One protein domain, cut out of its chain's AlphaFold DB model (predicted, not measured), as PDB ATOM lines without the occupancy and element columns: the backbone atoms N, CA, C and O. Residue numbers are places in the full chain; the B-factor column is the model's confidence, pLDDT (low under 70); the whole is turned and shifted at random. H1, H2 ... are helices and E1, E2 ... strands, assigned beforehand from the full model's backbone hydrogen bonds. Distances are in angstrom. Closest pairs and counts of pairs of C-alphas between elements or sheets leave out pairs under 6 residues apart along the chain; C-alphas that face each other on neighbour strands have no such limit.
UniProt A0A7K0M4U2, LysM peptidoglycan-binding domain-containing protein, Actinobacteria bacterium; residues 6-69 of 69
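What this domain is: This is residues 6 to 69 of the 69 residues of the protein "LysM peptidoglycan-binding domain-containing protein" of Actinobacteria bacterium (UniProt A0A7K0M4U2). A very short ribbon of two strands, E1 and E2, sits beside two helices that pack crosswise on each other, with E2 near the later part of H2 and the first residue of H1 near the middle of H2. A long loop, residues 47 to 64, leads from H2 back to E2 and makes one end of the long axis at Glu 55, while the turn between the helices makes the other end at Gly 28. The printed part has 64 residues with two named helices and two named strands, in the order E1, H1, H2, E2; the sheet's order is E1, E2, antiparallel, and the class is mixed, helices and strands. The whole is compact, with a radius of gyration of the C-alphas of 11.2 A, and elongated, spanning 32 by 20 by 18 A.

How they stand to each other: Begin with the sheet: E1, residues 6 to 8, and E2, residues 65 to 68, are antiparallel neighbours, with 136 degrees between their directions. Look at C-alphas 8 and 65, which face each other at 4.6 A; beside them N 7 and O 66 are 2.8 A apart and N 66 and O 7 are 2.9 A apart, both within hydrogen-bond range. From E2 go to H2, residues 33 to 46: the closest C-alphas of the two are those of Leu 43 and Leu 68, 6.4 A apart. H1, residues 15 to 27, and H2 touch, and their closest C-alphas are those of Phe 15 and Ser 40, 5.4 A apart. They run opposite ways at a steep tilt of 69 degrees, only just short of about perpendicular. H1 and E2 are only just apart, closest at 8.4 A, and E1 and H2 are apart. In H1 and H2 every O i to N i+4 pair is within hydrogen-bond range.

Where its parts are: Find C-alpha 6 at (-25.337, -50.223, 38.398), where E1 begins; this strand is 6.7 A from first to last C-alpha. H1 runs 17.8 A, from C-alpha 15 at (-24.627, -48.773, 24.543) to Leu 27. H2, the longest helix by residues, runs 19.9 A from Ala 33 to Asn 46. E2 is 9.5 A long and ends at C-alpha 68, at (-26.960, -45.706, 34.547).

The domain as a whole: The two C-alphas farthest apart are those of Gly 28 and Glu 55, 33.8 A. The link from H2 to E2 is long, with 18 residues; the link from H1 to H2 is tight and that from E1 to H1 is short. The printed part has no cut. The mean pLDDT of the printed part is 96.8, and no printed residue is under 70.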
ATOM      1  N   PRO A   6     -26.316 -49.382  39.074       96.62
ATOM      2  CA  PRO A   6     -25.337 -50.223  38.398       96.62
ATOM      3  C   PRO A   6     -26.029 -51.168  37.408       96.62
ATOM      4  O   PRO A   6     -27.026 -51.815  37.729       96.62
ATOM      5  N   TYR A   7     -25.460 -51.286  36.216       97.50
ATOM      6  CA  TYR A   7     -25.865 -52.216  35.173       97.50
ATOM      7  C   TYR A   7     -24.681 -53.097  34.795       97.50
ATOM      8  O   TYR A   7     -23.610 -52.585  34.479       97.50
ATOM      9  N   THR A   8     -24.873 -54.414  34.820       98.25
ATOM     10  CA  THR A   8     -23.853 -55.377  34.386       98.25
ATOM     11  C   THR A   8     -24.109 -55.763  32.937       98.25
ATOM     12  O   THR A   8     -25.179 -56.275  32.623       98.25
ATOM     13  N   VAL A   9     -23.118 -55.541  32.077       98.25
ATOM     14  CA  VAL A   9     -23.167 -55.871  30.650       98.25
ATOM     15  C   VAL A   9     -23.354 -57.375  30.459       98.25
ATOM     16  O   VAL A   9     -22.593 -58.186  30.996       98.25
ATOM     17  N   VAL A  10     -24.333 -57.750  29.642       98.31
ATOM     18  CA  VAL A  10     -24.600 -59.130  29.233       98.31
ATOM     19  C   VAL A  10     -24.277 -59.348  27.753       98.31
ATOM     20  O   VAL A  10     -24.017 -58.427  26.978       98.31
ATOM     21  N   ARG A  11     -24.234 -60.618  27.329       97.75
ATOM     22  CA  ARG A  11     -23.919 -60.965  25.937       97.75
ATOM     23  C   ARG A  11     -24.940 -60.333  24.982       97.75
ATOM     24  O   ARG A  11     -26.134 -60.589  25.094       97.75
ATOM     25  N   GLY A  12     -24.438 -59.616  23.975       96.31
ATOM     26  CA  GLY A  12     -25.255 -58.979  22.937       96.31
ATOM     27  C   GLY A  12     -25.622 -57.524  23.231       96.31
ATOM     28  O   GLY A  12     -26.312 -56.908  22.408       96.31
ATOM     29  N   ASP A  13     -25.149 -56.988  24.355       98.19
ATOM     30  CA  ASP A  13     -25.261 -55.576  24.678       98.19
ATOM     31  C   ASP A  13     -24.320 -54.714  23.844       98.19
ATOM     32  O   ASP A  13     -23.225 -55.099  23.439       98.19
ATOM     33  N   ASN A  14     -24.789 -53.497  23.630       97.88
ATOM     34  CA  ASN A  14     -24.015 -52.332  23.250       97.88
ATOM     35  C   ASN A  14     -24.709 -51.120  23.886       97.88
ATOM     36  O   ASN A  14     -25.856 -51.225  24.339       97.88
ATOM     37  N   PHE A  15     -24.052 -49.960  23.907       97.88
ATOM     38  CA  PHE A  15     -24.627 -48.773  24.543       97.88
ATOM     39  C   PHE A  15     -25.996 -48.375  23.986       97.88
ATOM     40  O   PHE A  15     -26.852 -47.950  24.758       97.88
ATOM     41  N   TRP A  16     -26.244 -48.584  22.690       98.12
ATOM     42  CA  TRP A  16     -27.549 -48.320  22.087       98.12
ATOM     43  C   TRP A  16     -28.645 -49.203  22.686       98.12
ATOM     44  O   TRP A  16     -29.671 -48.698  23.132       98.12
ATOM     45  N   ARG A  17     -28.428 -50.522  22.741       98.19
ATOM     46  CA  ARG A  17     -29.406 -51.483  23.273       98.19
ATOM     47  C   ARG A  17     -29.671 -51.281  24.758       98.19
ATOM     48  O   ARG A  17     -30.830 -51.315  25.164       98.19
ATOM     49  N   ILE A  18     -28.626 -51.025  25.546       98.19
ATOM     50  CA  ILE A  18     -28.770 -50.710  26.974       98.19
ATOM     51  C   ILE A  18     -29.632 -49.450  27.127       98.19
ATOM     52  O   ILE A  18     -30.619 -49.448  27.860       98.19
ATOM     53  N   SER A  19     -29.311 -48.395  26.376       98.25
ATOM     54  CA  SER A  19     -30.043 -47.125  26.407       98.25
ATOM     55  C   SER A  19     -31.505 -47.281  25.998       98.25
ATOM     56  O   SER A  19     -32.394 -46.758  26.666       98.25
ATOM     57  N   GLU A  20     -31.773 -48.032  24.932       98.50
ATOM     58  CA  GLU A  20     -33.126 -48.329  24.469       98.50
ATOM     59  C   GLU A  20     -33.940 -49.067  25.535       98.50
ATOM     60  O   GLU A  20     -35.065 -48.662  25.830       98.50
ATOM     61  N   GLN A  21     -33.378 -50.113  26.149       97.50
ATOM     62  CA  GLN A  21     -34.049 -50.865  27.210       97.50
ATOM     63  C   GLN A  21     -34.371 -49.972  28.410       97.50
ATOM     64  O   GLN A  21     -35.504 -49.970  28.896       97.50
ATOM     65  N   VAL A  22     -33.396 -49.182  28.865       97.06
ATOM     66  CA  VAL A  22     -33.561 -48.283  30.011       97.06
ATOM     67  C   VAL A  22     -34.617 -47.221  29.727       97.06
ATOM     68  O   VAL A  22     -35.526 -47.026  30.534       97.06
ATOM     69  N   LEU A  23     -34.549 -46.563  28.570       97.75
ATOM     70  CA  LEU A  23     -35.530 -45.550  28.190       97.75
ATOM     71  C   LEU A  23     -36.921 -46.146  28.005       97.75
ATOM     72  O   LEU A  23     -37.885 -45.568  28.494       97.75
ATOM     73  N   ARG A  24     -37.043 -47.315  27.373       98.12
ATOM     74  CA  ARG A  24     -38.334 -47.992  27.216       98.12
ATOM     75  C   ARG A  24     -38.976 -48.311  28.566       98.12
ATOM     76  O   ARG A  24     -40.178 -48.108  28.723       98.12
ATOM     77  N   MET A  25     -38.188 -48.759  29.546       96.19
ATOM     78  CA  MET A  25     -38.676 -48.981  30.911       96.19
ATOM     79  C   MET A  25     -39.116 -47.677  31.588       96.19
ATOM     80  O   MET A  25     -40.166 -47.651  32.222       96.19
ATOM     81  N   ARG A  26     -38.348 -46.589  31.436       95.25
ATOM     82  CA  ARG A  26     -38.652 -45.283  32.053       95.25
ATOM     83  C   ARG A  26     -39.856 -44.582  31.426       95.25
ATOM     84  O   ARG A  26     -40.638 -43.962  32.136       95.25
ATOM     85  N   LEU A  27     -39.988 -44.653  30.105       96.44
ATOM     86  CA  LEU A  27     -41.030 -43.967  29.338       96.44
ATOM     87  C   LEU A  27     -42.330 -44.772  29.242       96.44
ATOM     88  O   LEU A  27     -43.351 -44.223  28.831       96.44
ATOM     89  N   GLY A  28     -42.293 -46.079  29.522       97.75
ATOM     90  CA  GLY A  28     -43.425 -46.983  29.295       97.75
ATOM     91  C   GLY A  28     -43.826 -47.118  27.818       97.75
ATOM     92  O   GLY A  28     -44.920 -47.585  27.515       97.75
ATOM     93  N   SER A  29     -42.967 -46.690  26.888       96.81
ATOM     94  CA  SER A  29     -43.217 -46.651  25.441       96.81
ATOM     95  C   SER A  29     -41.903 -46.763  24.659       96.81
ATOM     96  O   SER A  29     -40.822 -46.752  25.248       96.81
ATOM     97  N   GLN A  30     -41.983 -46.924  23.336       97.62
ATOM     98  CA  GLN A  30     -40.795 -47.034  22.486       97.62
ATOM     99  C   GLN A  30     -40.078 -45.672  22.385       97.62
ATOM    100  O   GLN A  30     -40.684 -44.721  21.885       97.62
ATOM    101  N   PRO A  31     -38.803 -45.556  22.807       98.38
ATOM    102  CA  PRO A  31     -38.035 -44.329  22.629       98.38
ATOM    103  C   PRO A  31     -37.697 -44.084  21.155       98.38
ATOM    104  O   PRO A  31     -37.534 -45.018  20.364       98.38
ATOM    105  N   SER A  32     -37.539 -42.814  20.788       98.62
ATOM    106  CA  SER A  32     -37.036 -42.428  19.473       98.62
ATOM    107  C   SER A  32     -35.539 -42.723  19.342       98.62
ATOM    108  O   SER A  32     -34.791 -42.732  20.321       98.62
ATOM    109  N   ALA A  33     -35.065 -42.863  18.103       98.50
ATOM    110  CA  ALA A  33     -33.637 -42.998  17.815       98.50
ATOM    111  C   ALA A  33     -32.802 -41.840  18.399       98.50
ATOM    112  O   ALA A  33     -31.704 -42.065  18.905       98.50
ATOM    113  N   SER A  34     -33.325 -40.607  18.383       98.50
ATOM    114  CA  SER A  34     -32.633 -39.448  18.958       98.50
ATOM    115  C   SER A  34     -32.525 -39.521  20.482       98.50
ATOM    116  O   SER A  34     -31.472 -39.195  21.024       98.50
ATOM    117  N   GLN A  35     -33.565 -39.999  21.172       98.44
ATOM    118  CA  GLN A  35     -33.527 -40.220  22.619       98.44
ATOM    119  C   GLN A  35     -32.505 -41.303  22.982       98.44
ATOM    120  O   GLN A  35     -31.713 -41.113  23.904       98.44
ATOM    121  N   ILE A  36     -32.472 -42.407  22.225       98.69
ATOM    122  CA  ILE A  36     -31.505 -43.491  22.444       98.69
ATOM    123  C   ILE A  36     -30.073 -42.993  22.223       98.69
ATOM    124  O   ILE A  36     -29.201 -43.264  23.050       98.69
ATOM    125  N   ALA A  37     -29.827 -42.231  21.152       98.38
ATOM    126  CA  ALA A  37     -28.512 -41.665  20.857       98.38
ATOM    127  C   ALA A  37     -28.030 -40.715  21.966       98.38
ATOM    128  O   ALA A  37     -26.891 -40.827  22.421       98.38
ATOM    129  N   GLN A  38     -28.903 -39.818  22.442       98.19
ATOM    130  CA  GLN A  38     -28.581 -38.890  23.531       98.19
ATOM    131  C   GLN A  38     -28.261 -39.629  24.832       98.19
ATOM    132  O   GLN A  38     -27.241 -39.349  25.461       98.19
ATOM    133  N   TYR A  39     -29.084 -40.608  25.213       97.62
ATOM    134  CA  TYR A  39     -28.841 -41.385  26.427       97.62
ATOM    135  C   TYR A  39     -27.578 -42.246  26.311       97.62
ATOM    136  O   TYR A  39     -26.816 -42.329  27.268       97.62
ATOM    137  N   SER A  40     -27.291 -42.810  25.131       97.88
ATOM    138  CA  SER A  40     -26.055 -43.569  24.883       97.88
ATOM    139  C   SER A  40     -24.815 -42.697  25.073       97.88
ATOM    140  O   SER A  40     -23.873 -43.107  25.748       97.88
ATOM    141  N   ALA A  41     -24.822 -41.477  24.526       97.31
ATOM    142  CA  ALA A  41     -23.727 -40.527  24.697       97.31
ATOM    143  C   ALA A  41     -23.540 -40.131  26.170       97.31
ATOM    144  O   ALA A  41     -22.411 -40.068  26.656       97.31
ATOM    145  N   GLN A  42     -24.638 -39.925  26.903       96.88
ATOM    146  CA  GLN A  42     -24.574 -39.619  28.329       96.88
ATOM    147  C   GLN A  42     -24.069 -40.805  29.158       96.88
ATOM    148  O   GLN A  42     -23.244 -40.622  30.050       96.88
ATOM    149  N   LEU A  43     -24.502 -42.024  28.835       96.75
ATOM    150  CA  LEU A  43     -24.027 -43.246  29.473       96.75
ATOM    151  C   LEU A  43     -22.512 -43.420  29.277       96.75
ATOM    152  O   LEU A  43     -21.810 -43.688  30.248       96.75
ATOM    153  N   ILE A  44     -22.002 -43.180  28.065       96.69
ATOM    154  CA  ILE A  44     -20.561 -43.183  27.759       96.69
ATOM    155  C   ILE A  44     -19.826 -42.096  28.552       96.69
ATOM    156  O   ILE A  44     -18.803 -42.370  29.181       96.69
ATOM    157  N   SER A  45     -20.332 -40.861  28.547       95.62
ATOM    158  CA  SER A  45     -19.703 -39.733  29.247       95.62
ATOM    159  C   SER A  45     -19.636 -39.945  30.762       95.62
ATOM    160  O   SER A  45     -18.647 -39.575  31.386       95.62
ATOM    161  N   ASN A  46     -20.661 -40.549  31.363       94.88
ATOM    162  CA  ASN A  46     -20.715 -40.786  32.806       94.88
ATOM    163  C   ASN A  46     -19.824 -41.951  33.262       94.88
ATOM    164  O   ASN A  46     -19.573 -42.093  34.454       94.88
ATOM    165  N   ASN A  47     -19.371 -42.790  32.330       96.44
ATOM    166  CA  ASN A  47     -18.635 -44.017  32.618       96.44
ATOM    167  C   ASN A  47     -17.252 -44.052  31.962       96.44
ATOM    168  O   ASN A  47     -16.710 -45.135  31.768       96.44
ATOM    169  N   GLN A  48     -16.675 -42.891  31.631       95.31
ATOM    170  CA  GLN A  48     -15.360 -42.796  30.980       95.31
ATOM    171  C   GLN A  48     -14.282 -43.611  31.704       95.31
ATOM    172  O   GLN A  48     -13.543 -44.354  31.069       95.31
ATOM    173  N   GLU A  49     -14.250 -43.541  33.035       95.25
ATOM    174  CA  GLU A  49     -13.286 -44.276  33.867       95.25
ATOM    175  C   GLU A  49     -13.505 -45.794  33.865       95.25
ATOM    176  O   GLU A  49     -12.591 -46.554  34.171       95.25
ATOM    177  N   ALA A  50     -14.714 -46.244  33.528       95.06
ATOM    178  CA  ALA A  50     -15.059 -47.654  33.473       95.06
ATOM    179  C   ALA A  50     -14.859 -48.255  32.077       95.06
ATOM    180  O   ALA A  50     -15.037 -49.462  31.944       95.06
ATOM    181  N   LEU A  51     -14.541 -47.468  31.038       96.62
ATOM    182  CA  LEU A  51     -14.329 -47.971  29.675       96.62
ATOM    183  C   LEU A  51     -13.084 -48.865  29.600       96.62
ATOM    184  O   LEU A  51     -12.070 -48.594  30.235       96.62
ATOM    185  N   THR A  52     -13.154 -49.928  28.789       96.81
ATOM    186  CA  THR A  52     -11.989 -50.800  28.543       96.81
ATOM    187  C   THR A  52     -10.930 -50.071  27.715       96.81
ATOM    188  O   THR A  52      -9.740 -50.191  27.984       96.81
ATOM    189  N   ASP A  53     -11.383 -49.308  26.721       95.19
ATOM    190  CA  ASP A  53     -10.561 -48.465  25.864       95.19
ATOM    191  C   ASP A  53     -11.272 -47.109  25.688       95.19
ATOM    192  O   ASP A  53     -12.334 -47.058  25.058       95.19
ATOM    193  N   PRO A  54     -10.741 -46.012  26.259       91.19
ATOM    194  CA  PRO A  54     -11.331 -44.682  26.116       91.19
ATOM    195  C   PRO A  54     -11.386 -44.171  24.669       91.19
ATOM    196  O   PRO A  54     -12.276 -43.389  24.338       91.19
ATOM    197  N   GLU A  55     -10.474 -44.613  23.795       93.75
ATOM    198  CA  GLU A  55     -10.458 -44.226  22.377       93.75
ATOM    199  C   GLU A  55     -11.439 -45.062  21.540       93.75
ATOM    200  O   GLU A  55     -11.814 -44.674  20.430       93.75
ATOM    201  N   ASN A  56     -11.930 -46.173  22.096       94.94
ATOM    202  CA  ASN A  56     -12.956 -47.014  21.494       94.94
ATOM    203  C   ASN A  56     -14.083 -47.341  22.492       94.94
ATOM    204  O   ASN A  56     -14.196 -48.478  22.959       94.94
ATOM    205  N   PRO A  57     -15.001 -46.392  22.764       92.88
ATOM    206  CA  PRO A  57     -16.095 -46.611  23.705       92.88
ATOM    207  C   PRO A  57     -16.992 -47.796  23.324       92.88
ATOM    208  O   PRO A  57     -17.592 -48.421  24.187       92.88
ATOM    209  N   GLY A  58     -17.083 -48.153  22.040       93.38
ATOM    210  CA  GLY A  58     -17.860 -49.317  21.603       93.38
ATOM    211  C   GLY A  58     -17.332 -50.655  22.138       93.38
ATOM    212  O   GLY A  58     -18.078 -51.637  22.139       93.38
ATOM    213  N   LEU A  59     -16.078 -50.702  22.600       96.69
ATOM    214  CA  LEU A  59     -15.471 -51.878  23.208       96.69
ATOM    215  C   LEU A  59     -15.937 -52.042  24.659       96.69
ATOM    216  O   LEU A  59     -15.304 -51.564  25.602       96.69
ATOM    217  N   ILE A  60     -17.045 -52.763  24.826       97.56
ATOM    218  CA  ILE A  60     -17.555 -53.178  26.134       97.56
ATOM    219  C   ILE A  60     -17.485 -54.697  26.283       97.56
ATOM    220  O   ILE A  60     -17.676 -55.446  25.320       97.56
ATOM    221  N   LEU A  61     -17.213 -55.161  27.498       97.50
ATOM    222  CA  LEU A  61     -17.028 -56.573  27.816       97.50
ATOM    223  C   LEU A  61     -18.187 -57.097  28.666       97.50
ATOM    224  O   LEU A  61     -18.719 -56.397  29.524       97.50
ATOM    225  N   VAL A  62     -18.556 -58.363  28.467       98.12
ATOM    226  CA  VAL A  62     -19.530 -59.040  29.340       98.12
ATOM    227  C   VAL A  62     -19.007 -59.044  30.779       98.12
ATOM    228  O   VAL A  62     -17.852 -59.392  31.016       98.12
ATOM    229  N   GLY A  63     -19.864 -58.678  31.733       98.12
ATOM    230  CA  GLY A  63     -19.521 -58.554  33.151       98.12
ATOM    231  C   GLY A  63     -19.008 -57.171  33.565       98.12
ATOM    232  O   GLY A  63     -18.918 -56.902  34.760       98.12
ATOM    233  N   GLN A  64     -18.713 -56.281  32.615       97.62
ATOM    234  CA  GLN A  64     -18.383 -54.888  32.912       97.62
ATOM    235  C   GLN A  64     -19.587 -54.183  33.546       97.62
ATOM    236  O   GLN A  64     -20.735 -54.475  33.205       97.62
ATOM    237  N   VAL A  65     -19.331 -53.263  34.477       97.75
ATOM    238  CA  VAL A  65     -20.383 -52.543  35.202       97.75
ATOM    239  C   VAL A  65     -20.379 -51.075  34.804       97.75
ATOM    240  O   VAL A  65     -19.354 -50.407  34.917       97.75
ATOM    241  N   PHE A  66     -21.540 -50.572  34.393       97.62
ATOM    242  CA  PHE A  66     -21.770 -49.160  34.105       97.62
ATOM    243  C   PHE A  66     -22.818 -48.567  35.039       97.62
ATOM    244  O   PHE A  66     -23.785 -49.220  35.422       97.62
ATOM    245  N   GLN A  67     -22.636 -47.304  35.394       97.19
ATOM    246  CA  GLN A  67     -23.578 -46.496  36.148       97.19
ATOM    247  C   GLN A  67     -24.597 -45.875  35.191       97.19
ATOM    248  O   GLN A  67     -24.247 -45.031  34.364       97.19
ATOM    249  N   LEU A  68     -25.856 -46.296  35.298       95.19
ATOM    250  CA  LEU A  68     -26.960 -45.706  34.547       95.19
ATOM    251  C   LEU A  68     -27.298 -44.316  35.124       95.19
ATOM    252  O   LEU A  68     -27.544 -44.244  36.333       95.19
ATOM    253  N   PRO A  69     -27.330 -43.248  34.299       87.06
ATOM    254  CA  PRO A  69     -27.748 -41.903  34.709       87.06
ATOM    255  C   PRO A  69     -29.198 -41.827  35.179       87.06
ATOM    256  O   PRO A  69     -30.045 -42.538  34.584       87.06
TER     257      PRO A  69